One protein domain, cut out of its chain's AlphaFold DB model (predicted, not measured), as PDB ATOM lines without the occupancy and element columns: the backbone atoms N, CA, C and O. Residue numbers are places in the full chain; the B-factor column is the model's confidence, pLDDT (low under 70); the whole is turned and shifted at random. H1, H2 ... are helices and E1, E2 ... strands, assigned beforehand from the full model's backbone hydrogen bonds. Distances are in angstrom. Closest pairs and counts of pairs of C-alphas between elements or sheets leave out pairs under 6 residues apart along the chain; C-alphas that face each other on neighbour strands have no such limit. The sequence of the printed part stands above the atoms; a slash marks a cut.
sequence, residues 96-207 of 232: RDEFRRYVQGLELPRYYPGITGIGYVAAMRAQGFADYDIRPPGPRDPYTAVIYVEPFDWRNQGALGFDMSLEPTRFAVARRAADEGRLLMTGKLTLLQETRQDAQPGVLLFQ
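AT A GLANCE: This is residues 96 to 207 of the 232 residues of the protein "CHASE domain-containing protein" of Pseudogulbenkiania subflava DSM 22618 (UniProt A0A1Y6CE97). There is little regular structure: a two-stranded hairpin, E1 and E2, runs through the middle, with H1 to one side and, on the other, H3 and the folded-back stretch 181 to 207. The 112 printed residues, mixed in class with 42 in named elements, run H1, H2, E1, E2, H3, the sheet antiparallel. The whole is compact, radius of gyration of the C-alphas 14.4 A, spans 40 by 34 by 31 A.

HOW THE PARTS SIT: Look first at the hairpin of E1, residues 118 to 124, and E2, residues 143 to 150: N 118 and O 150, 2.8 A, are within hydrogen-bond range. H1, residues 96 to 105, comes closest to E2 at the C-alphas of Arg 100 and Glu 150, 6.4 A. H3, residues 168 to 180, and E1 are apart. H2, residues 108 to 111, and H1 meet only through their link. Every O i to N i+4 pair is within range in H1, 8 of 9 in H3; H2 is too short for one.

IN THESE COORDINATES: Find C-alpha 96 at (224.831, 144.057, 201.935), where H1 begins; E2 spans 21.3 A from first to last C-alpha, and H3, 17.8 A long, ends at C-alpha 180 at (205.222, 130.856, 216.371).

THE WHOLE: The printed part has no cut; links E1 to E2 and E2 to H3 are long. Residues 125 to 142 and 190 to 200 have pLDDT under 70.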
ATOM      1  N   ARG A  96     225.663 142.862 202.124       89.38
ATOM      2  CA  ARG A  96     224.831 144.057 201.935       89.38
ATOM      3  C   ARG A  96     224.540 144.333 200.456       89.38
ATOM      4  O   ARG A  96     223.434 144.761 200.131       89.38
ATOM      5  N   ASP A  97     225.510 144.121 199.573       92.94
ATOM      6  CA  ASP A  97     225.371 144.398 198.145       92.94
ATOM      7  C   ASP A  97     224.476 143.372 197.446       92.94
ATOM      8  O   ASP A  97     223.708 143.735 196.555       92.94
ATOM      9  N   GLU A  98     224.534 142.108 197.858       94.12
ATOM     10  CA  GLU A  98     223.620 141.042 197.457       94.12
ATOM     11  C   GLU A  98     222.191 141.352 197.882       94.12
ATOM     12  O   GLU A  98     221.287 141.325 197.042       94.12
ATOM     13  N   PHE A  99     221.988 141.721 199.152       94.25
ATOM     14  CA  PHE A  99     220.676 142.127 199.649       94.25
ATOM     15  C   PHE A  99     220.131 143.332 198.872       94.25
ATOM     16  O   PHE A  99     218.992 143.306 198.405       94.25
ATOM     17  N   ARG A 100     220.963 144.357 198.652       94.44
ATOM     18  CA  ARG A 100     220.608 145.542 197.864       94.44
ATOM     19  C   ARG A 100     220.199 145.190 196.442       94.44
ATOM     20  O   ARG A 100     219.133 145.611 196.001       94.44
ATOM     21  N   ARG A 101     221.010 144.405 195.727       94.94
ATOM     22  CA  ARG A 101     220.710 143.979 194.350       94.94
ATOM     23  C   ARG A 101     219.423 143.165 194.283       94.94
ATOM     24  O   ARG A 101     218.624 143.382 193.377       94.94
ATOM     25  N   TYR A 102     219.201 142.276 195.250       94.69
ATOM     26  CA  TYR A 102     217.971 141.497 195.335       94.69
ATOM     27  C   TYR A 102     216.744 142.400 195.518       94.69
ATOM     28  O   TYR A 102     215.806 142.318 194.730       94.69
ATOM     29  N   VAL A 103     216.765 143.308 196.503       94.12
ATOM     30  CA  VAL A 103     215.631 144.206 196.780       94.12
ATOM     31  C   VAL A 103     215.393 145.194 195.633       94.12
ATOM     32  O   VAL A 103     214.242 145.450 195.284       94.12
ATOM     33  N   GLN A 104     216.448 145.708 194.996       93.19
ATOM     34  CA  GLN A 104     216.321 146.553 193.802       93.19
ATOM     35  C   GLN A 104     215.689 145.798 192.627       93.19
ATOM     36  O   GLN A 104     214.842 146.361 191.935       93.19
ATOM     37  N   GLY A 105     216.038 144.521 192.438       93.50
ATOM     38  CA  GLY A 105     215.455 143.661 191.405       93.50
ATOM     39  C   GLY A 105     213.960 143.376 191.589       93.50
ATOM     40  O   GLY A 105     213.288 143.033 190.621       93.50
ATOM     41  N   LEU A 106     213.413 143.564 192.797       91.75
ATOM     42  CA  LEU A 106     211.966 143.489 193.035       91.75
ATOM     43  C   LEU A 106     211.208 144.703 192.478       91.75
ATOM     44  O   LEU A 106     209.981 144.652 192.405       91.75
ATOM     45  N   GLU A 107     211.907 145.800 192.149       91.56
ATOM     46  CA  GLU A 107     211.326 147.076 191.710       91.56
ATOM     47  C   GLU A 107     210.118 147.489 192.585       91.56
ATOM     48  O   GLU A 107     209.030 147.780 192.078       91.56
ATOM     49  N   LEU A 108     210.297 147.503 193.921       89.12
ATOM     50  CA  LEU A 108     209.214 147.744 194.896       89.12
ATOM     51  C   LEU A 108     208.314 148.949 194.553       89.12
ATOM     52  O   LEU A 108     207.094 148.783 194.592       89.12
ATOM     53  N   PRO A 109     208.845 150.126 194.148       86.06
ATOM     54  CA  PRO A 109     208.003 151.275 193.805       86.06
ATOM     55  C   PRO A 109     207.088 151.042 192.595       86.06
ATOM     56  O   PRO A 109     206.057 151.700 192.477       86.06
ATOM     57  N   ARG A 110     207.459 150.127 191.692       88.69
ATOM     58  CA  ARG A 110     206.731 149.848 190.451       88.69
ATOM     59  C   ARG A 110     205.692 148.747 190.623       88.69
ATOM     60  O   ARG A 110     204.555 148.926 190.195       88.69
ATOM     61  N   TYR A 111     206.073 147.616 191.216       87.81
ATOM     62  CA  TYR A 111     205.198 146.437 191.298       87.81
ATOM     63  C   TYR A 111     204.457 146.317 192.629       87.81
ATOM     64  O   TYR A 111     203.415 145.664 192.687       87.81
ATOM     65  N   TYR A 112     204.946 146.968 193.689       87.06
ATOM     66  CA  TYR A 112     204.408 146.817 195.042       87.06
ATOM     67  C   TYR A 112     204.190 148.168 195.740       87.06
ATOM     68  O   TYR A 112     204.752 148.419 196.814       87.06
ATOM     69  N   PRO A 113     203.341 149.046 195.166       80.75
ATOM     70  CA  PRO A 113     203.033 150.332 195.772       80.75
ATOM     71  C   PRO A 113     202.435 150.132 197.173       80.75
ATOM     72  O   PRO A 113     201.447 149.418 197.350       80.75
ATOM     73  N   GLY A 114     203.056 150.758 198.176       83.62
ATOM     74  CA  GLY A 114     202.694 150.634 199.594       83.62
ATOM     75  C   GLY A 114     203.750 149.940 200.459       83.62
ATOM     76  O   GLY A 114     203.719 150.103 201.676       83.62
ATOM     77  N   ILE A 115     204.715 149.230 199.863       88.31
ATOM     78  CA  ILE A 115     205.907 148.769 200.587       88.31
ATOM     79  C   ILE A 115     206.912 149.919 200.637       88.31
ATOM     80  O   ILE A 115     207.424 150.345 199.606       88.31
ATOM     81  N   THR A 116     207.208 150.417 201.836       87.00
ATOM     82  CA  THR A 116     208.167 151.520 202.030       87.00
ATOM     83  C   THR A 116     209.609 151.045 202.199       87.00
ATOM     84  O   THR A 116     210.537 151.840 202.101       87.00
ATOM     85  N   GLY A 117     209.808 149.758 202.482       89.62
ATOM     86  CA  GLY A 117     211.131 149.162 202.589       89.62
ATOM     87  C   GLY A 117     211.104 147.746 203.149       89.62
ATOM     88  O   GLY A 117     210.097 147.290 203.694       89.62
ATOM     89  N   ILE A 118     212.232 147.061 203.004       93.25
ATOM     90  CA  ILE A 118     212.501 145.727 203.532       93.25
ATOM     91  C   ILE A 118     213.777 145.818 204.362       93.25
ATOM     92  O   ILE A 118     214.798 146.325 203.900       93.25
ATOM     93  N   GLY A 119     213.716 145.320 205.595       92.00
ATOM     94  CA  GLY A 119     214.859 145.266 206.499       92.00
ATOM     95  C   GLY A 119     215.163 143.845 206.949       92.00
ATOM     96  O   GLY A 119     214.265 143.007 207.038       92.00
ATOM     97  N   TYR A 120     216.428 143.594 207.271       91.44
ATOM     98  CA  TYR A 120     216.871 142.363 207.913       91.44
ATOM     99  C   TYR A 120     217.346 142.662 209.331       91.44
ATOM    100  O   TYR A 120     218.219 143.508 209.546       91.44
ATOM    101  N   VAL A 121     216.753 141.961 210.295       89.94
ATOM    102  CA  VAL A 121     217.057 142.092 211.719       89.94
ATOM    103  C   VAL A 121     217.726 140.817 212.186       89.94
ATOM    104  O   VAL A 121     217.165 139.731 212.049       89.94
ATOM    105  N   ALA A 122     218.910 140.954 212.769       86.19
ATOM    106  CA  ALA A 122     219.612 139.845 213.388       86.19
ATOM    107  C   ALA A 122     219.457 139.904 214.909       86.19
ATOM    108  O   ALA A 122     219.644 140.955 215.524       86.19
ATOM    109  N   ALA A 123     219.138 138.756 215.508       80.06
ATOM    110  CA  ALA A 123     219.295 138.545 216.940       80.06
ATOM    111  C   ALA A 123     220.770 138.244 217.236       80.06
ATOM    112  O   ALA A 123     221.376 137.366 216.619       80.06
ATOM    113  N   MET A 124     221.345 138.981 218.177       73.69
ATOM    114  CA  MET A 124     222.754 138.927 218.535       73.69
ATOM    115  C   MET A 124     222.893 138.611 220.026       73.69
ATOM    116  O   MET A 124     222.135 139.101 220.863       73.69
ATOM    117  N   ARG A 125     223.886 137.784 220.365       62.78
ATOM    118  CA  ARG A 125     224.367 137.667 221.748       62.78
ATOM    119  C   ARG A 125     225.398 138.765 221.980       62.78
ATOM    120  O   ARG A 125     226.089 139.134 221.039       62.78
ATOM    121  N   ALA A 126     225.497 139.259 223.211       54.31
ATOM    122  CA  ALA A 126     226.242 140.450 223.646       54.31
ATOM    123  C   ALA A 126     227.760 140.530 223.330       54.31
ATOM    124  O   ALA A 126     228.454 141.358 223.912       54.31
ATOM    125  N   GLN A 127     228.318 139.704 222.444       44.28
ATOM    126  CA  GLN A 127     229.742 139.699 222.122       44.28
ATOM    127  C   GLN A 127     230.002 140.224 220.708       44.28
ATOM    128  O   GLN A 127     229.766 139.528 219.726       44.28
ATOM    129  N   GLY A 128     230.542 141.446 220.650       51.31
ATOM    130  CA  GLY A 128     231.481 141.887 219.618       51.31
ATOM    131  C   GLY A 128     230.953 141.910 218.189       51.31
ATOM    132  O   GLY A 128     231.351 141.082 217.374       51.31
ATOM    133  N   PHE A 129     230.141 142.913 217.860       50.41
ATOM    134  CA  PHE A 129     229.941 143.319 216.472       50.41
ATOM    135  C   PHE A 129     230.852 144.517 216.185       50.41
ATOM    136  O   PHE A 129     230.629 145.598 216.716       50.41
ATOM    137  N   ALA A 130     231.914 144.299 215.405       51.31
ATOM    138  CA  ALA A 130     232.920 145.322 215.101       51.31
ATOM    139  C   ALA A 130     232.489 146.284 213.975       51.31
ATOM    140  O   ALA A 130     233.010 147.391 213.894       51.31
ATOM    141  N   ASP A 131     231.513 145.886 213.148       55.56
ATOM    142  CA  ASP A 131     231.178 146.599 211.904       55.56
ATOM    143  C   ASP A 131     229.888 147.439 211.974       55.56
ATOM    144  O   ASP A 131     229.510 148.072 210.988       55.56
ATOM    145  N   TYR A 132     229.172 147.435 213.108       56.00
ATOM    146  CA  TYR A 132     227.890 148.135 213.251       56.00
ATOM    147  C   TYR A 132     227.770 148.821 214.613       56.00
ATOM    148  O   TYR A 132     227.781 148.161 215.653       56.00
ATOM    149  N   ASP A 133     227.555 150.139 214.599       63.34
ATOM    150  CA  ASP A 133     227.212 150.904 215.797       63.34
ATOM    151  C   ASP A 133     225.768 150.595 216.213       63.34
ATOM    152  O   ASP A 133     224.804 151.154 215.677       63.34
ATOM    153  N   ILE A 134     225.614 149.685 217.180       61.19
ATOM    154  CA  ILE A 134     224.324 149.412 217.822       61.19
ATOM    155  C   ILE A 134     223.906 150.665 218.588       61.19
ATOM    156  O   ILE A 134     224.580 151.098 219.528       61.19
ATOM    157  N   ARG A 135     222.773 151.251 218.198       64.88
ATOM    158  CA  ARG A 135     222.267 152.480 218.809       64.88
ATOM    159  C   ARG A 135     220.968 152.230 219.553       64.88
ATOM    160  O   ARG A 135     220.027 151.690 218.961       64.88
ATOM    161  N   PRO A 136     220.874 152.698 220.811       59.69
ATOM    162  CA  PRO A 136     221.891 153.281 221.689       59.69
ATOM    163  C   PRO A 136     222.797 152.215 222.350       59.69
ATOM    164  O   PRO A 136     222.339 151.092 222.601       59.69
ATOM    165  N   PRO A 137     224.038 152.585 222.718       62.56
ATOM    166  CA  PRO A 137     224.983 151.696 223.393       62.56
ATOM    167  C   PRO A 137     224.503 151.285 224.801       62.56
ATOM    168  O   PRO A 137     223.801 152.042 225.472       62.56
ATOM    169  N   GLY A 138     224.896 150.089 225.260       64.50
ATOM    170  CA  GLY A 138     224.648 149.580 226.624       64.50
ATOM    171  C   GLY A 138     224.235 148.098 226.667       64.50
ATOM    172  O   GLY A 138     223.670 147.638 225.676       64.50
ATOM    173  N   PRO A 139     224.512 147.350 227.765       58.50
ATOM    174  CA  PRO A 139     224.280 145.899 227.913       58.50
ATOM    175  C   PRO A 139     222.795 145.505 227.809       58.50
ATOM    176  O   PRO A 139     221.978 146.037 228.559       58.50
ATOM    177  N   ARG A 140     222.444 144.563 226.915       66.12
ATOM    178  CA  ARG A 140     221.088 143.993 226.747       66.12
ATOM    179  C   ARG A 140     221.141 142.510 226.349       66.12
ATOM    180  O   ARG A 140     222.105 142.072 225.731       66.12
ATOM    181  N   ASP A 141     220.111 141.740 226.698       63.81
ATOM    182  CA  ASP A 141     219.949 140.344 226.261       63.81
ATOM    183  C   ASP A 141     218.466 140.037 225.964       63.81
ATOM    184  O   ASP A 141     217.634 140.192 226.864       63.81
ATOM    185  N   PRO A 142     218.098 139.627 224.733       67.56
ATOM    186  CA  PRO A 142     218.936 139.567 223.530       67.56
ATOM    187  C   PRO A 142     219.175 140.958 222.921       67.56
ATOM    188  O   PRO A 142     218.309 141.830 222.997       67.56
ATOM    189  N   TYR A 143     220.312 141.151 222.244       73.06
ATOM    190  CA  TYR A 143     220.461 142.287 221.335       73.06
ATOM    191  C   TYR A 143     219.749 141.997 220.027       73.06
ATOM    192  O   TYR A 143     219.796 140.884 219.500       73.06
ATOM    193  N   THR A 144     219.145 143.029 219.456       80.69
ATOM    194  CA  THR A 144     218.691 142.992 218.071       80.69
ATOM    195  C   THR A 144     219.314 144.147 217.319       80.69
ATOM    196  O   THR A 144     219.557 145.196 217.899       80.69
ATOM    197  N   ALA A 145     219.588 143.970 216.034       83.62
ATOM    198  CA  ALA A 145     220.018 145.075 215.193       83.62
ATOM    199  C   ALA A 145     219.452 144.912 213.790       83.62
ATOM    200  O   ALA A 145     219.485 143.820 213.215       83.62
ATOM    201  N   VAL A 146     218.953 146.011 213.233       86.88
ATOM    202  CA  VAL A 146     218.674 146.109 211.799       86.88
ATOM    203  C   VAL A 146     220.019 146.203 211.080       86.88
ATOM    204  O   VAL A 146     220.691 147.234 211.154       86.88
ATOM    205  N   ILE A 147     220.431 145.129 210.410       88.00
ATOM    206  CA  ILE A 147     221.738 145.074 209.739       88.00
ATOM    207  C   ILE A 147     221.651 145.474 208.266       88.00
ATOM    208  O   ILE A 147     222.586 146.082 207.751       88.00
ATOM    209  N   TYR A 148     220.511 145.218 207.618       90.81
ATOM    210  CA  TYR A 148     220.221 145.677 206.259       90.81
ATOM    211  C   TYR A 148     218.875 146.385 206.211       90.81
ATOM    212  O   TYR A 148     217.943 146.005 206.923       90.81
ATOM    213  N   VAL A 149     218.771 147.397 205.355       91.38
ATOM    214  CA  VAL A 149     217.525 148.104 205.071       91.38
ATOM    215  C   VAL A 149     217.586 148.678 203.660       91.38
ATOM    216  O   VAL A 149     218.560 149.336 203.306       91.38
ATOM    217  N   GLU A 150     216.565 148.400 202.854       92.75
ATOM    218  CA  GLU A 150     216.459 148.865 201.471       92.75
ATOM    219  C   GLU A 150     215.015 149.292 201.145       92.75
ATOM    220  O   GLU A 150     214.077 148.661 201.639       92.75
ATOM    221  N   PRO A 151     214.797 150.325 200.308       90.50
ATOM    222  CA  PRO A 151     215.817 151.184 199.703       90.50
ATOM    223  C   PRO A 151     216.541 152.036 200.753       90.50
ATOM    224  O   PRO A 151     215.922 152.494 201.715       90.50
ATOM    225  N   PHE A 152     217.845 152.252 200.581       87.00
ATOM    226  CA  PHE A 152     218.665 153.042 201.510       87.00
ATOM    227  C   PHE A 152     218.479 154.569 201.351       87.00
ATOM    228  O   PHE A 152     219.425 155.324 201.117       87.00
ATOM    229  N   ASP A 153     217.232 155.031 201.450       86.00
ATOM    230  CA  ASP A 153     216.842 156.439 201.367       86.00
ATOM    231  C   ASP A 153     216.822 157.137 202.741       86.00
ATOM    232  O   ASP A 153     217.034 156.524 203.789       86.00
ATOM    233  N   TRP A 154     216.558 158.446 202.744       80.88
ATOM    234  CA  TRP A 154     216.523 159.267 203.961       80.88
ATOM    235  C   TRP A 154     215.536 158.747 205.023       80.88
ATOM    236  O   TRP A 154     215.768 158.940 206.216       80.88
ATOM    237  N   ARG A 155     214.453 158.077 204.603       77.50
ATOM    238  CA  ARG A 155     213.412 157.537 205.488       77.50
ATOM    239  C   ARG A 155     213.903 156.278 206.201       77.50
ATOM    240  O   ARG A 155     213.605 156.086 207.377       77.50
ATOM    241  N   ASN A 156     214.671 155.441 205.507       83.62
ATOM    242  CA  ASN A 156     215.128 154.143 206.002       83.62
ATOM    243  C   ASN A 156     216.521 154.180 206.657       83.62
ATOM    244  O   ASN A 156     216.843 153.307 207.464       83.62
ATOM    245  N   GLN A 157     217.337 155.202 206.377       81.56
ATOM    246  CA  GLN A 157     218.684 155.373 206.950       81.56
ATOM    247  C   GLN A 157     218.704 155.351 208.482       81.56
ATOM    248  O   GLN A 157     219.622 154.793 209.087       81.56
ATOM    249  N   GLY A 158     217.679 155.918 209.122       77.56
ATOM    250  CA  GLY A 158     217.562 155.937 210.579       77.56
ATOM    251  C   GLY A 158     217.410 154.545 211.195       77.56
ATOM    252  O   GLY A 158     217.777 154.351 212.355       77.56
ATOM    253  N   ALA A 159     216.875 153.577 210.449       80.50
ATOM    254  CA  ALA A 159     216.627 152.232 210.950       80.50
ATOM    255  C   ALA A 159     217.914 151.407 211.064       80.50
ATOM    256  O   ALA A 159     217.966 150.498 211.885       80.50
ATOM    257  N   LEU A 160     218.956 151.713 210.285       83.62
ATOM    258  CA  LEU A 160     220.204 150.952 210.298       83.62
ATOM    259  C   LEU A 160     220.902 151.027 211.671       83.62
ATOM    260  O   LEU A 160     221.110 152.111 212.228       83.62
ATOM    261  N   GLY A 161     221.269 149.862 212.209       78.38
ATOM    262  CA  GLY A 161     221.896 149.725 213.528       78.38
ATOM    263  C   GLY A 161     220.952 149.996 214.705       78.38
ATOM    264  O   GLY A 161     221.392 149.994 215.854       78.38
ATOM    265  N   PHE A 162     219.662 150.235 214.444       81.81
ATOM    266  CA  PHE A 162     218.671 150.426 215.494       81.81
ATOM    267  C   PHE A 162     218.390 149.108 216.217       81.81
ATOM    268  O   PHE A 162     218.124 148.082 215.578       81.81
ATOM    269  N   ASP A 163     218.414 149.157 217.548       82.81
ATOM    270  CA  ASP A 163     218.050 148.021 218.386       82.81
ATOM    271  C   ASP A 163     216.530 147.901 218.510       82.81
ATOM    272  O   ASP A 163     215.872 148.677 219.204       82.81
ATOM    273  N   MET A 164     215.960 146.905 217.827       80.94
ATOM    274  CA  MET A 164     214.516 146.673 217.790       80.94
ATOM    275  C   MET A 164     213.924 146.374 219.173       80.94
ATOM    276  O   MET A 164     212.743 146.652 219.373       80.94
ATOM    277  N   SER A 165     214.719 145.881 220.130       78.50
ATOM    278  CA  SER A 165     214.282 145.613 221.509       78.50
ATOM    279  C   SER A 165     213.803 146.867 222.249       78.50
ATOM    280  O   SER A 165     213.028 146.763 223.200       78.50
ATOM    281  N   LEU A 166     214.200 148.055 221.784       78.56
ATOM    282  CA  LEU A 166     213.812 149.337 222.370       78.56
ATOM    283  C   LEU A 166     212.437 149.834 221.954       78.56
ATOM    284  O   LEU A 166     211.939 150.784 222.548       78.56
ATOM    285  N   GLU A 167     211.822 149.183 220.973       82.06
ATOM    286  CA  GLU A 167     210.459 149.446 220.539       82.06
ATOM    287  C   GLU A 167     209.561 148.292 220.986       82.06
ATOM    288  O   GLU A 167     209.405 147.321 220.234       82.06
ATOM    289  N   PRO A 168     208.932 148.360 222.178       82.44
ATOM    290  CA  PRO A 168     208.258 147.211 222.780       82.44
ATOM    291  C   PRO A 168     207.178 146.623 221.875       82.44
ATOM    292  O   PRO A 168     207.037 145.406 221.780       82.44
ATOM    293  N   THR A 169     206.443 147.476 221.157       85.00
ATOM    294  CA  THR A 169     205.384 147.042 220.241       85.00
ATOM    295  C   THR A 169     205.940 146.270 219.047       85.00
ATOM    296  O   THR A 169     205.378 145.245 218.668       85.00
ATOM    297  N   ARG A 170     207.055 146.729 218.459       87.38
ATOM    298  CA  ARG A 170     207.689 146.048 217.317       87.38
ATOM    299  C   ARG A 170     208.333 144.749 217.773       87.38
ATOM    300  O   ARG A 170     208.092 143.703 217.176       87.38
ATOM    301  N   PHE A 171     209.090 144.817 218.865       86.94
ATOM    302  CA  PHE A 171     209.792 143.677 219.426       86.94
ATOM    303  C   PHE A 171     208.841 142.568 219.874       86.94
ATOM    304  O   PHE A 171     209.108 141.402 219.604       86.94
ATOM    305  N   ALA A 172     207.704 142.902 220.495       89.88
ATOM    306  CA  ALA A 172     206.723 141.906 220.920       89.88
ATOM    307  C   ALA A 172     206.175 141.091 219.739       89.88
ATOM    308  O   ALA A 172     206.069 139.868 219.838       89.88
ATOM    309  N   VAL A 173     205.863 141.745 218.615       92.00
ATOM    310  CA  VAL A 173     205.373 141.061 217.408       92.00
ATOM    311  C   VAL A 173     206.494 140.284 216.726       92.00
ATOM    312  O   VAL A 173     206.273 139.140 216.343       92.00
ATOM    313  N   ALA A 174     207.699 140.852 216.624       90.81
ATOM    314  CA  ALA A 174     208.858 140.164 216.058       90.81
ATOM    315  C   ALA A 174     209.219 138.896 216.850       90.81
ATOM    316  O   ALA A 174     209.419 137.836 216.261       90.81
ATOM    317  N   ARG A 175     209.239 138.982 218.188       90.25
ATOM    318  CA  ARG A 175     209.473 137.838 219.076       90.25
ATOM    319  C   ARG A 175     208.377 136.795 218.918       90.25
ATOM    320  O   ARG A 175     208.685 135.639 218.686       90.25
ATOM    321  N   ARG A 176     207.107 137.207 218.937       92.69
ATOM    322  CA  ARG A 176     205.982 136.292 218.725       92.69
ATOM    323  C   ARG A 176     206.046 135.604 217.356       92.69
ATOM    324  O   ARG A 176     205.742 134.423 217.262       92.69
ATOM    325  N   ALA A 177     206.466 136.312 216.307       92.44
ATOM    326  CA  ALA A 177     206.648 135.730 214.977       92.44
ATOM    327  C   ALA A 177     207.753 134.667 215.001       92.44
ATOM    328  O   ALA A 177     207.586 133.591 214.435       92.44
ATOM    329  N   ALA A 178     208.856 134.950 215.702       89.69
ATOM    330  CA  ALA A 178     209.946 134.005 215.918       89.69
ATOM    331  C   ALA A 178     209.550 132.802 216.793       89.69
ATOM    332  O   ALA A 178     210.035 131.704 216.537       89.69
ATOM    333  N   ASP A 179     208.667 132.976 217.774       90.25
ATOM    334  CA  ASP A 179     208.184 131.888 218.630       90.25
ATOM    335  C   ASP A 179     207.178 130.989 217.885       90.25
ATOM    336  O   ASP A 179     207.223 129.767 218.006       90.25
ATOM    337  N   GLU A 180     206.289 131.578 217.079       92.44
ATOM    338  CA  GLU A 180     205.222 130.856 216.371       92.44
ATOM    339  C   GLU A 180     205.638 130.314 214.992       92.44
ATOM    340  O   GLU A 180     204.886 129.564 214.373       92.44
ATOM    341  N   GLY A 181     206.799 130.711 214.461       89.94
ATOM    342  CA  GLY A 181     207.282 130.228 213.161       89.94
ATOM    343  C   GLY A 181     206.459 130.672 211.959       89.94
ATOM    344  O   GLY A 181     206.585 130.099 210.878       89.94
ATOM    345  N   ARG A 182     205.639 131.714 212.114       91.50
ATOM    346  CA  ARG A 182     204.773 132.235 211.054       91.50
ATOM    347  C   ARG A 182     204.894 133.741 210.905       91.50
ATOM    348  O   ARG A 182     205.316 134.449 211.816       91.50
ATOM    349  N   LEU A 183     204.484 134.225 209.737       91.69
ATOM    350  CA  LEU A 183     204.454 135.650 209.448       91.69
ATOM    351  C   LEU A 183     203.419 136.353 210.332       91.69
ATOM    352  O   LEU A 183     202.257 135.944 210.361       91.69
ATOM    353  N   LEU A 184     203.831 137.425 211.011       93.38
ATOM    354  CA  LEU A 184     202.945 138.272 211.811       93.38
ATOM    355  C   LEU A 184     203.035 139.730 211.386       93.38
ATOM    356  O   LEU A 184     204.087 140.205 210.970       93.38
ATOM    357  N   MET A 185     201.927 140.444 211.550       91.12
ATOM    358  CA  MET A 185     201.833 141.876 211.303       91.12
ATOM    359  C   MET A 185     201.599 142.621 212.618       91.12
ATOM    360  O   MET A 185     200.913 142.126 213.514       91.12
ATOM    361  N   THR A 186     202.158 143.819 212.739       89.75
ATOM    362  CA  THR A 186     201.859 144.722 213.853       89.75
ATOM    363  C   THR A 186     200.467 145.340 213.717       89.75
ATOM    364  O   THR A 186     199.882 145.382 212.637       89.75
ATOM    365  N   GLY A 187     199.959 145.920 214.805       84.19
ATOM    366  CA  GLY A 187     198.916 146.940 214.687       84.19
ATOM    367  C   GLY A 187     199.432 148.198 213.975       84.19
ATOM    368  O   GLY A 187     200.597 148.272 213.573       84.19
ATOM    369  N   LYS A 188     198.568 149.211 213.861       81.25
ATOM    370  CA  LYS A 188     198.939 150.544 213.370       81.25
ATOM    371  C   LYS A 188     200.067 151.117 214.238       81.25
ATOM    372  O   LYS A 188     199.880 151.326 215.434       81.25
ATOM    373  N   LEU A 189     201.216 151.376 213.627       74.62
ATOM    374  CA  LEU A 189     202.369 152.027 214.236       74.62
ATOM    375  C   LEU A 189     202.511 153.443 213.681       74.62
ATOM    376  O   LEU A 189     202.353 153.662 212.481       74.62
ATOM    377  N   THR A 190     202.874 154.387 214.542       65.88
ATOM    378  CA  THR A 190     203.452 155.664 214.110       65.88
ATOM    379  C   THR A 190     204.967 155.485 214.133       65.88
ATOM    380  O   THR A 190     205.533 155.134 215.171       65.88
ATOM    381  N   LEU A 191     205.637 155.630 212.991       60.34
ATOM    382  CA  LEU A 191     207.076 155.393 212.909       60.34
ATOM    383  C   LEU A 191     207.811 156.564 213.584       60.34
ATOM    384  O   LEU A 191     207.787 157.686 213.097       60.34
ATOM    385  N   LEU A 192     208.503 156.301 214.698       53.25
ATOM    386  CA  LEU A 192     209.230 157.303 215.507       53.25
ATOM    387  C   LEU A 192     210.316 158.108 214.772       53.25
ATOM    388  O   LEU A 192     210.863 159.048 215.340       53.25
ATOM    389  N   GLN A 193     210.643 157.740 213.533       49.41
ATOM    390  CA  GLN A 193     211.658 158.402 212.710       49.41
ATOM    391  C   GLN A 193     211.069 159.419 211.729       49.41
ATOM    392  O   GLN A 193     211.818 160.124 211.060       49.41
ATOM    393  N   GLU A 194     209.743 159.541 211.663       48.09
ATOM    394  CA  GLU A 194     209.108 160.625 210.929       48.09
ATOM    395  C   GLU A 194     209.230 161.903 211.765       48.09
ATOM    396  O   GLU A 194     208.543 162.113 212.767       48.09
ATOM    397  N   THR A 195     210.158 162.769 211.359       41.84
ATOM    398  CA  THR A 195     210.143 164.194 211.695       41.84
ATOM    399  C   THR A 195     208.702 164.707 211.653       41.84
ATOM    400  O   THR A 195     207.977 164.396 210.712       41.84
ATOM    401  N   ARG A 196     208.296 165.481 212.673       47.34
ATOM    402  CA  ARG A 196     206.920 165.922 213.017       47.34
ATOM    403  C   ARG A 196     206.030 166.490 211.887       47.34
ATOM    404  O   ARG A 196     204.908 166.885 212.179       47.34
ATOM    405  N   GLN A 197     206.499 166.579 210.647       46.31
ATOM    406  CA  GLN A 197     205.759 167.101 209.501       46.31
ATOM    407  C   GLN A 197     205.103 166.022 208.617       46.31
ATOM    408  O   GLN A 197     204.073 166.337 208.039       46.31
ATOM    409  N   ASP A 198     205.575 164.762 208.597       51.59
ATOM    410  CA  ASP A 198     205.051 163.715 207.687       51.59
ATOM    411  C   ASP A 198     204.942 162.323 208.345       51.59
ATOM    412  O   ASP A 198     205.436 161.321 207.826       51.59
ATOM    413  N   ALA A 199     204.305 162.244 209.518       58.84
ATOM    414  CA  ALA A 199     204.089 160.964 210.190       58.84
ATOM    415  C   ALA A 199     203.007 160.130 209.476       58.84
ATOM    416  O   ALA A 199     201.810 160.391 209.641       58.84
ATOM    417  N   GLN A 200     203.405 159.131 208.686       63.12
ATOM    418  CA  GLN A 200     202.494 158.207 208.031       63.12
ATOM    419  C   GLN A 200     202.292 156.965 208.903       63.12
ATOM    420  O   GLN A 200     203.230 156.195 209.136       63.12
ATOM    421  N   PRO A 201     201.061 156.717 209.381       73.12
ATOM    422  CA  PRO A 201     200.782 155.489 210.095       73.12
ATOM    423  C   PRO A 201     200.999 154.283 209.179       73.12
ATOM    424  O   PRO A 201     200.453 154.223 208.079       73.12
ATOM    425  N   GLY A 202     201.764 153.311 209.661       81.88
ATOM    426  CA  GLY A 202     202.126 152.114 208.916       81.88
ATOM    427  C   GLY A 202     201.976 150.846 209.743       81.88
ATOM    428  O   GLY A 202     201.587 150.872 210.910       81.88
ATOM    429  N   VAL A 203     202.297 149.719 209.125       88.00
ATOM    430  CA  VAL A 203     202.373 148.406 209.772       88.00
ATOM    431  C   VAL A 203     203.684 147.745 209.371       88.00
ATOM    432  O   VAL A 203     204.235 148.046 208.313       88.00
ATOM    433  N   LEU A 204     204.190 146.853 210.214       90.19
ATOM    434  CA  LEU A 204     205.359 146.035 209.911       90.19
ATOM    435  C   LEU A 204     204.946 144.571 209.843       90.19
ATOM    436  O   LEU A 204     204.200 144.097 210.700       90.19
ATOM    437  N   LEU A 205     205.450 143.867 208.834       92.69
ATOM    438  CA  LEU A 205     205.330 142.422 208.703       92.69
ATOM    439  C   LEU A 205     206.668 141.780 209.075       92.69
ATOM    440  O   LEU A 205     207.720 142.197 208.594       92.69
ATOM    441  N   PHE A 206     206.617 140.744 209.904       93.44
ATOM    442  CA  PHE A 206     207.776 139.994 210.364       93.44
ATOM    443  C   PHE A 206     207.709 138.566 209.846       93.44
ATOM    444  O   PHE A 206     206.794 137.822 210.192       93.44
ATOM    445  N   GLN A 207     208.699 138.185 209.040       94.81
ATOM    446  CA  GLN A 207     208.933 136.810 208.616       94.81
ATOM    447  C   GLN A 207     210.098 136.246 209.442       94.81
ATOM    448  O   GLN A 207     211.223 136.733 209.292       94.81
TER     449      GLN A 207